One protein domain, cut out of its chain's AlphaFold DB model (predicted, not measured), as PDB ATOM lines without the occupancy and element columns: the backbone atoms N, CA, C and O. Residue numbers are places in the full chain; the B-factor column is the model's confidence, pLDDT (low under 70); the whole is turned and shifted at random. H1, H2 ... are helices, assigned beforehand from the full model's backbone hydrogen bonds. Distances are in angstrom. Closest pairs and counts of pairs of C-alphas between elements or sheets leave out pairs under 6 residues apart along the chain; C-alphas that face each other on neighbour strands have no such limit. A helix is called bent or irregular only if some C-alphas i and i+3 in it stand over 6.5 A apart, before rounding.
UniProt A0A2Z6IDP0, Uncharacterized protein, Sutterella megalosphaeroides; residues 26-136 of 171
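This is residues 26 to 136 of the 171 residues of an uncharacterized protein of Sutterella megalosphaeroides (UniProt A0A2Z6IDP0). Two helices side by side, H2 and H3, make a helical hairpin, and a long kinked helix, H4, crosses H2 about at a right angle; from the far end of H4 a last helix, H5, turns back as the second limb of a V. The short H1 sits at one end of the hairpin, by the start of H2 and the end of H3, while the link of residues 55 to 66 joins the two at its other end. The printed part has 111 residues, with five named helices in the order H1, H2, H3, H4, H5 and no named strand, and its class is all helix. The whole is compact, with a radius of gyration of the C-alphas of 13.5 A, and spans 39 by 29 by 26 A.

H1 is residues 28 to 32, beginning at C-alpha 28 at (-22.219, -38.320, 46.237). H2 is residues 34 to 54, 30.0 A from first to last C-alpha, and ends at C-alpha 54 at (-49.178, -22.056, 42.413). H3, residues 67 to 81, is 21.1 A long. H4, residues 102 to 122, is 29.3 A long, has a kink of 46 degrees near residue 116 and is only just irregular: C-alphas 114 and 117 are 6.9 A apart. H5, residues 124 to 135, is 16.4 A long and ends at C-alpha 135 at (-42.407, -46.549, 28.152).

H2 is the hub, touching three helices. H1 and H2 touch only at the corner by their link, with the C-alphas of Leu 30 and Lys 37 closest at 4.9 A. H2 and H3, a hairpin, touch at a shallow tilt of 15 degrees, opposite ways, with the C-alphas of Ala 40 and Arg 77 closest at 5.8 A. H1 touches H3 at residues 77 to 81 alone; the closest C-alphas, of Arg 29 and Ala 81, are 5.6 A apart. Residues 111 to 119 of H4 touch residues 45 to 50 of H2, about perpendicular at 88 degrees, with the C-alphas of Met 46 and Ala 115 closest at 5.2 A. H4 and H5 touch at a steep tilt of 52 degrees, opposite ways, with the C-alphas of Leu 120 and Thr 127 closest at 5.4 A. H3 and H4 are close but not clearly touching, with the C-alphas of Phe 72 and Glu 104 closest at 7.2 A. H3 and H5 are apart. In H1, H2, H3 and H5 every O i to N i+4 pair is within hydrogen-bond range; in H4, 12 of 17 are.

The two C-alphas farthest apart, of Glu 57 and Glu 88, are 38.9 A apart. The printed part has no cut. The links H2 to H3, 12 residues, and H3 to H4, 20 residues, are long. The mean pLDDT of the printed part is 87.7, that of H5 is 77, and residue 61 is the one printed residue under 70.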
ATOM      1  N   ARG A  26     -23.941 -40.452  50.945       83.44
ATOM      2  CA  ARG A  26     -25.014 -40.959  50.090       83.44
ATOM      3  C   ARG A  26     -25.362 -39.932  49.019       83.44
ATOM      4  O   ARG A  26     -25.798 -40.333  47.942       83.44
ATOM      5  N   MET A  27     -25.150 -38.643  49.286       89.31
ATOM      6  CA  MET A  27     -25.384 -37.570  48.324       89.31
ATOM      7  C   MET A  27     -24.409 -37.621  47.145       89.31
ATOM      8  O   MET A  27     -24.843 -37.349  46.027       89.31
ATOM      9  N   ALA A  28     -23.175 -38.106  47.330       89.81
ATOM     10  CA  ALA A  28     -22.219 -38.320  46.237       89.81
ATOM     11  C   ALA A  28     -22.741 -39.316  45.179       89.81
ATOM     12  O   ALA A  28     -22.338 -39.282  44.015       89.81
ATOM     13  N   ARG A  29     -23.713 -40.174  45.530       89.50
ATOM     14  CA  ARG A  29     -24.394 -41.061  44.565       89.50
ATOM     15  C   ARG A  29     -25.217 -40.297  43.529       89.50
ATOM     16  O   ARG A  29     -25.401 -40.805  42.430       89.50
ATOM     17  N   LEU A  30     -25.715 -39.103  43.861       89.38
ATOM     18  CA  LEU A  30     -26.418 -38.247  42.898       89.38
ATOM     19  C   LEU A  30     -25.470 -37.666  41.851       89.38
ATOM     20  O   LEU A  30     -25.921 -37.329  40.767       89.38
ATOM     21  N   GLU A  31     -24.184 -37.535  42.160       89.75
ATOM     22  CA  GLU A  31     -23.190 -36.999  41.228       89.75
ATOM     23  C   GLU A  31     -22.558 -38.110  40.390       89.75
ATOM     24  O   GLU A  31     -22.370 -37.956  39.187       89.75
ATOM     25  N   THR A  32     -22.293 -39.255  41.020       89.94
ATOM     26  CA  THR A  32     -21.636 -40.411  40.393       89.94
ATOM     27  C   THR A  32     -22.573 -41.271  39.542       89.94
ATOM     28  O   THR A  32     -22.120 -41.870  38.568       89.94
ATOM     29  N   ILE A  33     -23.874 -41.346  39.862       91.31
ATOM     30  CA  ILE A  33     -24.849 -42.139  39.096       91.31
ATOM     31  C   ILE A  33     -25.698 -41.206  38.216       91.31
ATOM     32  O   ILE A  33     -26.592 -40.527  38.735       91.31
ATOM     33  N   PRO A  34     -25.518 -41.213  36.878       90.94
ATOM     34  CA  PRO A  34     -26.159 -40.244  35.987       90.94
ATOM     35  C   PRO A  34     -27.687 -40.349  35.999       90.94
ATOM     36  O   PRO A  34     -28.376 -39.336  35.985       90.94
ATOM     37  N   VAL A  35     -28.237 -41.562  36.116       90.31
ATOM     38  CA  VAL A  35     -29.693 -41.769  36.191       90.31
ATOM     39  C   VAL A  35     -30.291 -41.086  37.424       90.31
ATOM     40  O   VAL A  35     -31.351 -40.474  37.331       90.31
ATOM     41  N   LEU A  36     -29.618 -41.148  38.577       92.31
ATOM     42  CA  LEU A  36     -30.103 -40.488  39.790       92.31
ATOM     43  C   LEU A  36     -29.969 -38.965  39.698       92.31
ATOM     44  O   LEU A  36     -30.853 -38.260  40.189       92.31
ATOM     45  N   LYS A  37     -28.904 -38.480  39.050       92.25
ATOM     46  CA  LYS A  37     -28.700 -37.059  38.757       92.25
ATOM     47  C   LYS A  37     -29.836 -36.493  37.908       92.25
ATOM     48  O   LYS A  37     -30.497 -35.546  38.322       92.25
ATOM     49  N   GLU A  38     -30.107 -37.128  36.769       90.38
ATOM     50  CA  GLU A  38     -31.154 -36.715  35.829       90.38
ATOM     51  C   GLU A  38     -32.543 -36.722  36.485       90.38
ATOM     52  O   GLU A  38     -33.335 -35.803  36.282       90.38
ATOM     53  N   GLU A  39     -32.849 -37.732  37.306       90.69
ATOM     54  CA  GLU A  39     -34.117 -37.796  38.045       90.69
ATOM     55  C   GLU A  39     -34.216 -36.675  39.096       90.69
ATOM     56  O   GLU A  39     -35.277 -36.068  39.247       90.69
ATOM     57  N   ALA A  40     -33.124 -36.358  39.800       92.69
ATOM     58  CA  ALA A  40     -33.095 -35.262  40.771       92.69
ATOM     59  C   ALA A  40     -33.289 -33.893  40.097       92.69
ATOM     60  O   ALA A  40     -34.058 -33.067  40.593       92.69
ATOM     61  N   GLU A  41     -32.633 -33.669  38.959       91.75
ATOM     62  CA  GLU A  41     -32.790 -32.459  38.147       91.75
ATOM     63  C   GLU A  41     -34.209 -32.342  37.583       91.75
ATOM     64  O   GLU A  41     -34.822 -31.278  37.665       91.75
ATOM     65  N   THR A  42     -34.776 -33.444  37.091       90.56
ATOM     66  CA  THR A  42     -36.153 -33.476  36.576       90.56
ATOM     67  C   THR A  42     -37.155 -33.075  37.658       90.56
ATOM     68  O   THR A  42     -37.999 -32.211  37.423       90.56
ATOM     69  N   ILE A  43     -37.040 -33.640  38.866       92.38
ATOM     70  CA  ILE A  43     -37.922 -33.291  39.990       92.38
ATOM     71  C   ILE A  43     -37.764 -31.820  40.379       92.38
ATOM     72  O   ILE A  43     -38.767 -31.150  40.625       92.38
ATOM     73  N   ARG A  44     -36.529 -31.300  40.402       93.12
ATOM     74  CA  ARG A  44     -36.269 -29.882  40.674       93.12
ATOM     75  C   ARG A  44     -36.977 -28.986  39.658       93.12
ATOM     76  O   ARG A  44     -37.720 -28.103  40.068       93.12
ATOM     77  N   LEU A  45     -36.810 -29.239  38.360       92.12
ATOM     78  CA  LEU A  45     -37.434 -28.432  37.303       92.12
ATOM     79  C   LEU A  45     -38.965 -28.499  37.348       92.12
ATOM     80  O   LEU A  45     -39.640 -27.484  37.169       92.12
ATOM     81  N   MET A  46     -39.528 -29.679  37.620       92.00
ATOM     82  CA  MET A  46     -40.973 -29.833  37.807       92.00
ATOM     83  C   MET A  46     -41.477 -29.033  39.012       92.00
ATOM     84  O   MET A  46     -42.492 -28.345  38.905       92.00
ATOM     85  N   ALA A  47     -40.764 -29.092  40.141       93.19
ATOM     86  CA  ALA A  47     -41.105 -28.345  41.348       93.19
ATOM     87  C   ALA A  47     -40.962 -26.831  41.146       93.19
ATOM     88  O   ALA A  47     -41.820 -26.083  41.606       93.19
ATOM     89  N   GLU A  48     -39.937 -26.382  40.418       91.75
ATOM     90  CA  GLU A  48     -39.778 -24.981  40.030       91.75
ATOM     91  C   GLU A  48     -40.982 -24.519  39.220       91.75
ATOM     92  O   GLU A  48     -41.658 -23.587  39.645       91.75
ATOM     93  N   LEU A  49     -41.312 -25.193  38.111       91.25
ATOM     94  CA  LEU A  49     -42.480 -24.857  37.288       91.25
ATOM     95  C   LEU A  49     -43.772 -24.809  38.107       91.25
ATOM     96  O   LEU A  49     -44.544 -23.859  37.970       91.25
ATOM     97  N   TYR A  50     -43.994 -25.813  38.957       93.50
ATOM     98  CA  TYR A  50     -45.164 -25.882  39.827       93.50
ATOM     99  C   TYR A  50     -45.223 -24.693  40.789       93.50
ATOM    100  O   TYR A  50     -46.255 -24.026  40.879       93.50
ATOM    101  N   CYS A  51     -44.099 -24.380  41.437       93.38
ATOM    102  CA  CYS A  51     -43.967 -23.253  42.352       93.38
ATOM    103  C   CYS A  51     -44.264 -21.922  41.655       93.38
ATOM    104  O   CYS A  51     -44.943 -21.082  42.236       93.38
ATOM    105  N   LYS A  52     -43.806 -21.722  40.407       90.69
ATOM    106  CA  LYS A  52     -44.061 -20.466  39.675       90.69
ATOM    107  C   LYS A  52     -45.550 -20.218  39.434       90.69
ATOM    108  O   LYS A  52     -45.948 -19.061  39.387       90.69
ATOM    109  N   ALA A  53     -46.334 -21.277  39.250       91.00
ATOM    110  CA  ALA A  53     -47.757 -21.172  38.942       91.00
ATOM    111  C   ALA A  53     -48.662 -21.164  40.179       91.00
ATOM    112  O   ALA A  53     -49.666 -20.464  40.168       91.00
ATOM    113  N   HIS A  54     -48.324 -21.924  41.224       92.25
ATOM    114  CA  HIS A  54     -49.178 -22.056  42.413       92.25
ATOM    115  C   HIS A  54     -48.755 -21.128  43.550       92.25
ATOM    116  O   HIS A  54     -49.598 -20.685  44.321       92.25
ATOM    117  N   HIS A  55     -47.462 -20.809  43.648       91.44
ATOM    118  CA  HIS A  55     -46.889 -19.991  44.720       91.44
ATOM    119  C   HIS A  55     -46.121 -18.778  44.157       91.44
ATOM    120  O   HIS A  55     -44.930 -18.620  44.451       91.44
ATOM    121  N   PRO A  56     -46.745 -17.928  43.317       86.31
ATOM    122  CA  PRO A  56     -46.036 -16.832  42.664       86.31
ATOM    123  C   PRO A  56     -45.450 -15.824  43.663       86.31
ATOM    124  O   PRO A  56     -44.302 -15.429  43.464       86.31
ATOM    125  N   GLU A  57     -46.186 -15.512  44.735       87.00
ATOM    126  CA  GLU A  57     -45.860 -14.492  45.751       87.00
ATOM    127  C   GLU A  57     -44.854 -14.954  46.822       87.00
ATOM    128  O   GLU A  57     -44.240 -14.145  47.505       87.00
ATOM    129  N   LEU A  58     -44.680 -16.268  46.994       83.69
ATOM    130  CA  LEU A  58     -43.886 -16.859  48.085       83.69
ATOM    131  C   LEU A  58     -42.477 -17.279  47.639       83.69
ATOM    132  O   LEU A  58     -41.781 -18.002  48.358       83.69
ATOM    133  N   ARG A  59     -42.065 -16.913  46.422       80.44
ATOM    134  CA  ARG A  59     -40.763 -17.307  45.875       80.44
ATOM    135  C   ARG A  59     -39.630 -16.491  46.478       80.44
ATOM    136  O   ARG A  59     -39.693 -15.269  46.522       80.44
ATOM    137  N   SER A  60     -38.557 -17.190  46.841       77.31
ATOM    138  CA  SER A  60     -37.283 -16.550  47.159       77.31
ATOM    139  C   SER A  60     -36.582 -16.061  45.889       77.31
ATOM    140  O   SER A  60     -36.694 -16.678  44.823       77.31
ATOM    141  N   THR A  61     -35.827 -14.973  46.020       69.38
ATOM    142  CA  THR A  61     -34.982 -14.397  44.967       69.38
ATOM    143  C   THR A  61     -33.709 -15.206  44.712       69.38
ATOM    144  O   THR A  61     -33.192 -15.155  43.601       69.38
ATOM    145  N   GLU A  62     -33.217 -15.979  45.687       72.62
ATOM    146  CA  GLU A  62     -31.928 -16.681  45.563       72.62
ATOM    147  C   GLU A  62     -32.001 -17.939  44.680       72.62
ATOM    148  O   GLU A  62     -31.138 -18.188  43.843       72.62
ATOM    149  N   ASP A  63     -33.047 -18.740  44.848       71.81
ATOM    150  CA  ASP A  63     -33.163 -20.087  44.276       71.81
ATOM    151  C   ASP A  63     -34.495 -20.313  43.546       71.81
ATOM    152  O   ASP A  63     -34.733 -21.388  42.991       71.81
ATOM    153  N   GLY A  64     -35.359 -19.293  43.498       80.00
ATOM    154  CA  GLY A  64     -36.579 -19.287  42.686       80.00
ATOM    155  C   GLY A  64     -37.674 -20.253  43.150       80.00
ATOM    156  O   GLY A  64     -38.642 -20.470  42.416       80.00
ATOM    157  N   LEU A  65     -37.537 -20.816  44.354       90.44
ATOM    158  CA  LEU A  65     -38.491 -21.708  45.010       90.44
ATOM    159  C   LEU A  65     -39.013 -21.078  46.305       90.44
ATOM    160  O   LEU A  65     -38.289 -20.370  47.008       90.44
ATOM    161  N   CYS A  66     -40.268 -21.365  46.650       93.75
ATOM    162  CA  CYS A  66     -40.774 -21.101  47.993       93.75
ATOM    163  C   CYS A  66     -40.203 -22.130  48.996       93.75
ATOM    164  O   CYS A  66     -39.773 -23.216  48.579       93.75
ATOM    165  N   PRO A  67     -40.226 -21.846  50.314       92.25
ATOM    166  CA  PRO A  67     -39.690 -22.752  51.336       92.25
ATOM    167  C   PRO A  67     -40.268 -24.171  51.261       92.25
ATOM    168  O   PRO A  67     -39.556 -25.163  51.413       92.25
ATOM    169  N   GLU A  68     -41.556 -24.283  50.946       92.12
ATOM    170  CA  GLU A  68     -42.265 -25.558  50.878       92.12
ATOM    171  C   GLU A  68     -41.854 -26.405  49.660       92.12
ATOM    172  O   GLU A  68     -41.719 -27.630  49.745       92.12
ATOM    173  N   CYS A  69     -41.651 -25.774  48.501       93.94
ATOM    174  CA  CYS A  69     -41.166 -26.455  47.302       93.94
ATOM    175  C   CYS A  69     -39.684 -26.825  47.442       93.94
ATOM    176  O   CYS A  69     -39.291 -27.912  47.012       93.94
ATOM    177  N   ARG A  70     -38.878 -25.981  48.102       94.25
ATOM    178  CA  ARG A  70     -37.479 -26.292  48.430       94.25
ATOM    179  C   ARG A  70     -37.379 -27.532  49.316       94.25
ATOM    180  O   ARG A  70     -36.663 -28.470  48.967       94.25
ATOM    181  N   ALA A  71     -38.159 -27.582  50.396       94.12
ATOM    182  CA  ALA A  71     -38.191 -28.725  51.307       94.12
ATOM    183  C   ALA A  71     -38.548 -30.037  50.583       94.12
ATOM    184  O   ALA A  71     -37.908 -31.068  50.806       94.12
ATOM    185  N   PHE A  72     -39.510 -29.991  49.654       95.38
ATOM    186  CA  PHE A  72     -39.867 -31.139  48.817       95.38
ATOM    187  C   PHE A  72     -38.703 -31.605  47.927       95.38
ATOM    188  O   PHE A  72     -38.395 -32.799  47.882       95.38
ATOM    189  N   VAL A  73     -38.021 -30.681  47.238       95.38
ATOM    190  CA  VAL A  73     -36.876 -31.013  46.372       95.38
ATOM    191  C   VAL A  73     -35.735 -31.620  47.188       95.38
ATOM    192  O   VAL A  73     -35.167 -32.643  46.798       95.38
ATOM    193  N   GLU A  74     -35.415 -31.053  48.348       94.75
ATOM    194  CA  GLU A  74     -34.397 -31.605  49.245       94.75
ATOM    195  C   GLU A  74     -34.764 -33.002  49.750       94.75
ATOM    196  O   GLU A  74     -33.921 -33.907  49.770       94.75
ATOM    197  N   TYR A  75     -36.028 -33.207  50.120       95.06
ATOM    198  CA  TYR A  75     -36.541 -34.513  50.510       95.06
ATOM    199  C   TYR A  75     -36.395 -35.535  49.373       95.06
ATOM    200  O   TYR A  75     -35.861 -36.632  49.582       95.06
ATOM    201  N   ALA A  76     -36.801 -35.170  48.156       94.75
ATOM    202  CA  ALA A  76     -36.681 -36.016  46.977       94.75
ATOM    203  C   ALA A  76     -35.219 -36.388  46.681       94.75
ATOM    204  O   ALA A  76     -34.925 -37.570  46.468       94.75
ATOM    205  N   ARG A  77     -34.290 -35.423  46.752       94.50
ATOM    206  CA  ARG A  77     -32.843 -35.655  46.580       94.50
ATOM    207  C   ARG A  77     -32.304 -36.655  47.601       94.50
ATOM    208  O   ARG A  77     -31.663 -37.630  47.214       94.50
ATOM    209  N   LYS A  78     -32.636 -36.487  48.886       93.75
ATOM    210  CA  LYS A  78     -32.229 -37.418  49.959       93.75
ATOM    211  C   LYS A  78     -32.738 -38.844  49.708       93.75
ATOM    212  O   LYS A  78     -32.023 -39.819  49.951       93.75
ATOM    213  N   ARG A  79     -33.964 -38.997  49.192       93.50
ATOM    214  CA  ARG A  79     -34.529 -40.312  48.838       93.50
ATOM    215  C   ARG A  79     -33.863 -40.935  47.616       93.50
ATOM    216  O   ARG A  79     -33.614 -42.139  47.631       93.50
ATOM    217  N   LEU A  80     -33.544 -40.141  46.596       92.81
ATOM    218  CA  LEU A  80     -32.816 -40.607  45.412       92.81
ATOM    219  C   LEU A  80     -31.394 -41.060  45.759       92.81
ATOM    220  O   LEU A  80     -30.997 -42.147  45.351       92.81
ATOM    221  N   ALA A  81     -30.685 -40.308  46.602       92.06
ATOM    222  CA  ALA A  81     -29.374 -40.680  47.142       92.06
ATOM    223  C   ALA A  81     -29.386 -42.053  47.852       92.06
ATOM    224  O   ALA A  81     -28.431 -42.829  47.788       92.06
ATOM    225  N   CYS A  82     -30.503 -42.401  48.495       89.81
ATOM    226  CA  CYS A  82     -30.695 -43.685  49.177       89.81
ATOM    227  C   CYS A  82     -31.354 -44.762  48.296       89.81
ATOM    228  O   CYS A  82     -31.741 -45.810  48.815       89.81
ATOM    229  N   CYS A  83     -31.526 -44.533  46.991       90.44
ATOM    230  CA  CYS A  83     -32.256 -45.462  46.134       90.44
ATOM    231  C   CYS A  83     -31.529 -46.821  46.038       90.44
ATOM    232  O   CYS A  83     -30.324 -46.844  45.751       90.44
ATOM    233  N   PRO A  84     -32.235 -47.951  46.245       88.19
ATOM    234  CA  PRO A  84     -31.638 -49.280  46.134       88.19
ATOM    235  C   PRO A  84     -31.402 -49.700  44.676       88.19
ATOM    236  O   PRO A  84     -30.499 -50.482  44.428       88.19
ATOM    237  N   TYR A  85     -32.161 -49.158  43.714       87.31
ATOM    238  CA  TYR A  85     -31.974 -49.468  42.290       87.31
ATOM    239  C   TYR A  85     -30.708 -48.838  41.689       87.31
ATOM    240  O   TYR A  85     -30.201 -49.324  40.686       87.31
ATOM    241  N   GLY A  86     -30.203 -47.737  42.258       87.81
ATOM    242  CA  GLY A  86     -29.026 -47.051  41.723       87.81
ATOM    243  C   GLY A  86     -29.174 -46.697  40.236       87.81
ATOM    244  O   GLY A  86     -30.094 -45.973  39.861       87.81
ATOM    245  N   ALA A  87     -28.268 -47.216  39.403       87.75
ATOM    246  CA  ALA A  87     -28.252 -46.992  37.956       87.75
ATOM    247  C   ALA A  87     -29.417 -47.670  37.210       87.75
ATOM    248  O   ALA A  87     -29.813 -47.202  36.147       87.75
ATOM    249  N   GLU A  88     -30.013 -48.719  37.778       86.69
ATOM    250  CA  GLU A  88     -31.131 -49.466  37.182       86.69
ATOM    251  C   GLU A  88     -32.497 -48.884  37.572       86.69
ATOM    252  O   GLU A  88     -33.540 -49.514  37.408       86.69
ATOM    253  N   LYS A  89     -32.525 -47.675  38.143       85.75
ATOM    254  CA  LYS A  89     -33.760 -47.053  38.616       85.75
ATOM    255  C   LYS A  89     -34.745 -46.851  37.446       85.75
ATOM    256  O   LYS A  89     -34.426 -46.103  36.520       85.75
ATOM    257  N   PRO A  90     -35.963 -47.433  37.498       86.75
ATOM    258  CA  PRO A  90     -37.021 -47.078  36.556       86.75
ATOM    259  C   PRO A  90     -37.583 -45.691  36.873       86.75
ATOM    260  O   PRO A  90     -37.370 -45.152  37.964       86.75
ATOM    261  N   VAL A  91     -38.399 -45.147  35.970       85.12
ATOM    262  CA  VAL A  91     -39.153 -43.922  36.265       85.12
ATOM    263  C   VAL A  91     -39.962 -44.063  37.554       85.12
ATOM    264  O   VAL A  91     -40.486 -45.136  37.880       85.12
ATOM    265  N   CYS A  92     -40.087 -42.964  38.297       81.88
ATOM    266  CA  CYS A  92     -40.738 -42.966  39.606       81.88
ATOM    267  C   CYS A  92     -42.184 -43.501  39.559       81.88
ATOM    268  O   CYS A  92     -42.587 -44.208  40.480       81.88
ATOM    269  N   ALA A  93     -42.921 -43.253  38.468       81.50
ATOM    270  CA  ALA A  93     -44.286 -43.746  38.260       81.50
ATOM    271  C   ALA A  93     -44.394 -45.284  38.201       81.50
ATOM    272  O   ALA A  93     -45.380 -45.848  38.669       81.50
ATOM    273  N   LYS A  94     -43.366 -45.968  37.678       83.75
ATOM    274  CA  LYS A  94     -43.317 -47.435  37.532       83.75
ATOM    275  C   LYS A  94     -42.509 -48.127  38.632       83.75
ATOM    276  O   LYS A  94     -42.289 -49.336  38.599       83.75
ATOM    277  N   CYS A  95     -42.011 -47.364  39.597       86.81
ATOM    278  CA  CYS A  95     -41.116 -47.887  40.610       86.81
ATOM    279  C   CYS A  95     -41.863 -48.832  41.565       86.81
ATOM    280  O   CYS A  95     -42.831 -48.438  42.210       86.81
ATOM    281  N   ARG A  96     -41.376 -50.071  41.721       84.56
ATOM    282  CA  ARG A  96     -42.001 -51.085  42.599       84.56
ATOM    283  C   ARG A  96     -41.744 -50.864  44.101       84.56
ATOM    284  O   ARG A  96     -42.089 -51.717  44.916       84.56
ATOM    285  N   ILE A  97     -41.085 -49.766  44.489       86.25
ATOM    286  CA  ILE A  97     -40.820 -49.426  45.897       86.25
ATOM    287  C   ILE A  97     -41.560 -48.152  46.301       86.25
ATOM    288  O   ILE A  97     -41.571 -47.156  45.579       86.25
ATOM    289  N   HIS A  98     -42.114 -48.153  47.510       86.81
ATOM    290  CA  HIS A  98     -42.686 -46.961  48.127       86.81
ATOM    291  C   HIS A  98     -41.594 -46.220  48.901       86.81
ATOM    292  O   HIS A  98     -41.317 -46.521  50.057       86.81
ATOM    293  N   CYS A  99     -40.917 -45.287  48.229       87.44
ATOM    294  CA  CYS A  99     -39.816 -44.522  48.824       87.44
ATOM    295  C   CYS A  99     -40.253 -43.190  49.461       87.44
ATOM    296  O   CYS A  99     -39.505 -42.619  50.256       87.44
ATOM    297  N   TYR A 100     -41.441 -42.680  49.118       91.00
ATOM    298  CA  TYR A 100     -41.975 -41.422  49.645       91.00
ATOM    299  C   TYR A 100     -42.958 -41.664  50.790       91.00
ATOM    300  O   TYR A 100     -43.691 -42.652  50.788       91.00
ATOM    301  N   LYS A 101     -42.971 -40.741  51.761       92.81
ATOM    302  CA  LYS A 101     -44.018 -40.671  52.782       92.81
ATOM    303  C   LYS A 101     -45.356 -40.348  52.095       92.81
ATOM    304  O   LYS A 101     -45.317 -39.709  51.045       92.81
ATOM    305  N   PRO A 102     -46.509 -40.744  52.663       93.56
ATOM    306  CA  PRO A 102     -47.817 -40.522  52.041       93.56
ATOM    307  C   PRO A 102     -48.050 -39.072  51.586       93.56
ATOM    308  O   PRO A 102     -48.279 -38.856  50.399       93.56
ATOM    309  N   ALA A 103     -47.835 -38.091  52.471       92.00
ATOM    310  CA  ALA A 103     -47.993 -36.667  52.150       92.00
ATOM    311  C   ALA A 103     -47.074 -36.203  50.998       92.00
ATOM    312  O   ALA A 103     -47.521 -35.624  50.011       92.00
ATOM    313  N   GLU A 104     -45.784 -36.546  51.057       93.19
ATOM    314  CA  GLU A 104     -44.819 -36.188  50.002       93.19
ATOM    315  C   GLU A 104     -45.109 -36.901  48.675       93.19
ATOM    316  O   GLU A 104     -44.786 -36.401  47.601       93.19
ATOM    317  N   ARG A 105     -45.717 -38.092  48.723       92.56
ATOM    318  CA  ARG A 105     -46.131 -38.840  47.531       92.56
ATOM    319  C   ARG A 105     -47.307 -38.167  46.836       92.56
ATOM    320  O   ARG A 105     -47.346 -38.159  45.607       92.56
ATOM    321  N   GLU A 106     -48.258 -37.645  47.596       93.56
ATOM    322  CA  GLU A 106     -49.385 -36.884  47.054       93.56
ATOM    323  C   GLU A 106     -48.895 -35.606  46.387       93.56
ATOM    324  O   GLU A 106     -49.174 -35.403  45.206       93.56
ATOM    325  N   LYS A 107     -48.032 -34.853  47.075       93.31
ATOM    326  CA  LYS A 107     -47.371 -33.672  46.512       93.31
ATOM    327  C   LYS A 107     -46.566 -33.994  45.253       93.31
ATOM    328  O   LYS A 107     -46.684 -33.314  44.238       93.31
ATOM    329  N   ALA A 108     -45.797 -35.083  45.263       92.88
ATOM    330  CA  ALA A 108     -45.069 -35.538  44.083       92.88
ATOM    331  C   ALA A 108     -46.005 -35.865  42.910       92.88
ATOM    332  O   ALA A 108     -45.699 -35.518  41.772       92.88
ATOM    333  N   ARG A 109     -47.147 -36.513  43.171       92.44
ATOM    334  CA  ARG A 109     -48.148 -36.834  42.144       92.44
ATOM    335  C   ARG A 109     -48.775 -35.570  41.567       92.44
ATOM    336  O   ARG A 109     -48.947 -35.491  40.354       92.44
ATOM    337  N   GLU A 110     -49.112 -34.608  42.412       94.06
ATOM    338  CA  GLU A 110     -49.661 -33.321  41.994       94.06
ATOM    339  C   GLU A 110     -48.678 -32.562  41.096       94.06
ATOM    340  O   GLU A 110     -49.026 -32.211  39.963       94.06
ATOM    341  N   ILE A 111     -47.426 -32.431  41.544       93.81
ATOM    342  CA  ILE A 111     -46.346 -31.801  40.781       93.81
ATOM    343  C   ILE A 111     -46.132 -32.531  39.453       93.81
ATOM    344  O   ILE A 111     -46.133 -31.886  38.410       93.81
ATOM    345  N   MET A 112     -45.990 -33.862  39.443       90.25
ATOM    346  CA  MET A 112     -45.774 -34.620  38.202       90.25
ATOM    347  C   MET A 112     -46.957 -34.495  37.236       90.25
ATOM    348  O   MET A 112     -46.745 -34.299  36.041       90.25
ATOM    349  N   ARG A 113     -48.202 -34.563  37.729       92.06
ATOM    350  CA  ARG A 113     -49.413 -34.445  36.897       92.06
ATOM    351  C   ARG A 113     -49.525 -33.065  36.258       92.06
ATOM    352  O   ARG A 113     -49.903 -32.955  35.094       92.06
ATOM    353  N   TRP A 114     -49.214 -32.014  37.012       93.00
ATOM    354  CA  TRP A 114     -49.331 -30.645  36.523       93.00
ATOM    355  C   TRP A 114     -48.122 -30.222  35.676       93.00
ATOM    356  O   TRP A 114     -48.291 -29.668  34.584       93.00
ATOM    357  N   ALA A 115     -46.908 -30.494  36.159       91.06
ATOM    358  CA  ALA A 115     -45.662 -30.065  35.537       91.06
ATOM    359  C   ALA A 115     -45.218 -30.987  34.399       91.06
ATOM    360  O   ALA A 115     -44.593 -30.496  33.470       91.06
ATOM    361  N   GLY A 116     -45.557 -32.280  34.416       85.44
ATOM    362  CA  GLY A 116     -45.167 -33.260  33.390       85.44
ATOM    363  C   GLY A 116     -45.408 -32.792  31.948       85.44
ATOM    364  O   GLY A 116     -44.438 -32.609  31.210       85.44
ATOM    365  N   PRO A 117     -46.661 -32.514  31.539       86.69
ATOM    366  CA  PRO A 117     -46.949 -32.039  30.184       86.69
ATOM    367  C   PRO A 117     -46.369 -30.646  29.902       86.69
ATOM    368  O   PRO A 117     -46.060 -30.333  28.758       86.69
ATOM    369  N   ARG A 118     -46.190 -29.804  30.927       87.38
ATOM    370  CA  ARG A 118     -45.678 -28.427  30.794       87.38
ATOM    371  C   ARG A 118     -44.158 -28.364  30.681       87.38
ATOM    372  O   ARG A 118     -43.628 -27.485  30.008       87.38
ATOM    373  N   LEU A 119     -43.454 -29.318  31.282       84.75
ATOM    374  CA  LEU A 119     -42.006 -29.437  31.196       84.75
ATOM    375  C   LEU A 119     -41.578 -29.730  29.747       84.75
ATOM    376  O   LEU A 119     -40.505 -29.289  29.346       84.75
ATOM    377  N   LEU A 120     -42.438 -30.383  28.945       80.44
ATOM    378  CA  LEU A 120     -42.186 -30.664  27.525       80.44
ATOM    379  C   LEU A 120     -41.977 -29.388  26.710       80.44
ATOM    380  O   LEU A 120     -41.103 -29.339  25.851       80.44
ATOM    381  N   TRP A 121     -42.718 -28.333  27.039       79.25
ATOM    382  CA  TRP A 121     -42.646 -27.053  26.337       79.25
ATOM    383  C   TRP A 121     -41.359 -26.279  26.623       79.25
ATOM    384  O   TRP A 121     -40.928 -25.486  25.792       79.25
ATOM    385  N   ARG A 122     -40.738 -26.481  27.795       74.75
ATOM    386  CA  ARG A 122     -39.528 -25.743  28.198       74.75
ATOM    387  C   ARG A 122     -38.247 -26.553  28.033       74.75
ATOM    388  O   ARG A 122     -37.222 -26.003  27.648       74.75
ATOM    389  N   HIS A 123     -38.307 -27.849  28.326       79.06
ATOM    390  CA  HIS A 123     -37.176 -28.772  28.282       79.06
ATOM    391  C   HIS A 123     -37.541 -30.015  27.455       79.06
ATOM    392  O   HIS A 123     -37.669 -31.114  28.009       79.06
ATOM    393  N   PRO A 124     -37.707 -29.867  26.125       77.50
ATOM    394  CA  PRO A 124     -38.235 -30.927  25.267       77.50
ATOM    395  C   PRO A 124     -37.339 -32.170  25.234       77.50
ATOM    396  O   PRO A 124     -37.826 -33.295  25.261       77.50
ATOM    397  N   ILE A 125     -36.015 -31.994  25.257       79.81
ATOM    398  CA  ILE A 125     -35.061 -33.113  25.209       79.81
ATOM    399  C   ILE A 125     -35.101 -33.935  26.509       79.81
ATOM    400  O   ILE A 125     -35.138 -35.165  26.466       79.81
ATOM    401  N   LEU A 126     -35.105 -33.267  27.670       75.56
ATOM    402  CA  LEU A 126     -35.127 -33.919  28.987       75.56
ATOM    403  C   LEU A 126     -36.430 -34.705  29.188       75.56
ATOM    404  O   LEU A 126     -36.421 -35.858  29.619       75.56
ATOM    405  N   THR A 127     -37.555 -34.091  28.832       75.00
ATOM    406  CA  THR A 127     -38.877 -34.711  28.960       75.00
ATOM    407  C   THR A 127     -39.096 -35.837  27.986       75.00
ATOM    408  O   THR A 127     -39.602 -36.872  28.403       75.00
ATOM    409  N   LEU A 128     -38.673 -35.703  26.728       79.06
ATOM    410  CA  LEU A 128     -38.781 -36.802  25.777       79.06
ATOM    411  C   LEU A 128     -37.973 -38.012  26.260       79.06
ATOM    412  O   LEU A 128     -38.486 -39.128  26.248       79.06
ATOM    413  N   LYS A 129     -36.760 -37.805  26.793       78.69
ATOM    414  CA  LYS A 129     -35.989 -38.873  27.453       78.69
ATOM    415  C   LYS A 129     -36.753 -39.493  28.630       78.69
ATOM    416  O   LYS A 129     -36.795 -40.717  28.731       78.69
ATOM    417  N   HIS A 130     -37.360 -38.685  29.501       77.62
ATOM    418  CA  HIS A 130     -38.135 -39.183  30.645       77.62
ATOM    419  C   HIS A 130     -39.384 -39.970  30.212       77.62
ATOM    420  O   HIS A 130     -39.607 -41.072  30.703       77.62
ATOM    421  N   LEU A 131     -40.140 -39.476  29.228       77.38
ATOM    422  CA  LEU A 131     -41.318 -40.145  28.661       77.38
ATOM    423  C   LEU A 131     -40.947 -41.453  27.946       77.38
ATOM    424  O   LEU A 131     -41.645 -42.459  28.061       77.38
ATOM    425  N   LEU A 132     -39.818 -41.488  27.235       79.69
ATOM    426  CA  LEU A 132     -39.307 -42.723  26.634       79.69
ATOM    427  C   LEU A 132     -38.883 -43.737  27.705       79.69
ATOM    428  O   LEU A 132     -39.162 -44.928  27.556       79.69
ATOM    429  N   LYS A 133     -38.261 -43.292  28.806       74.88
ATOM    430  CA  LYS A 133     -37.982 -44.152  29.970       74.88
ATOM    431  C   LYS A 133     -39.276 -44.637  30.624       74.88
ATOM    432  O   LYS A 133     -39.329 -45.785  31.055       74.88
ATOM    433  N   GLU A 134     -40.323 -43.816  30.648       76.25
ATOM    434  CA  GLU A 134     -41.641 -44.219  31.132       76.25
ATOM    435  C   GLU A 134     -42.254 -45.313  30.269       76.25
ATOM    436  O   GLU A 134     -42.968 -46.146  30.805       76.25
ATOM    437  N   ARG A 135     -41.941 -45.418  28.975       75.31
ATOM    438  CA  ARG A 135     -42.407 -46.549  28.152       75.31
ATOM    439  C   ARG A 135     -41.695 -47.868  28.462       75.31
ATOM    440  O   ARG A 135     -42.289 -48.916  28.240       75.31
ATOM    441  N   ARG A 136     -40.490 -47.847  29.044       75.50
ATOM    442  CA  ARG A 136     -39.745 -49.066  29.411       75.50
ATOM    443  C   ARG A 136     -40.395 -49.799  30.588       75.50
ATOM    444  O   ARG A 136     -41.032 -49.187  31.451       75.50
TER     445      ARG A 136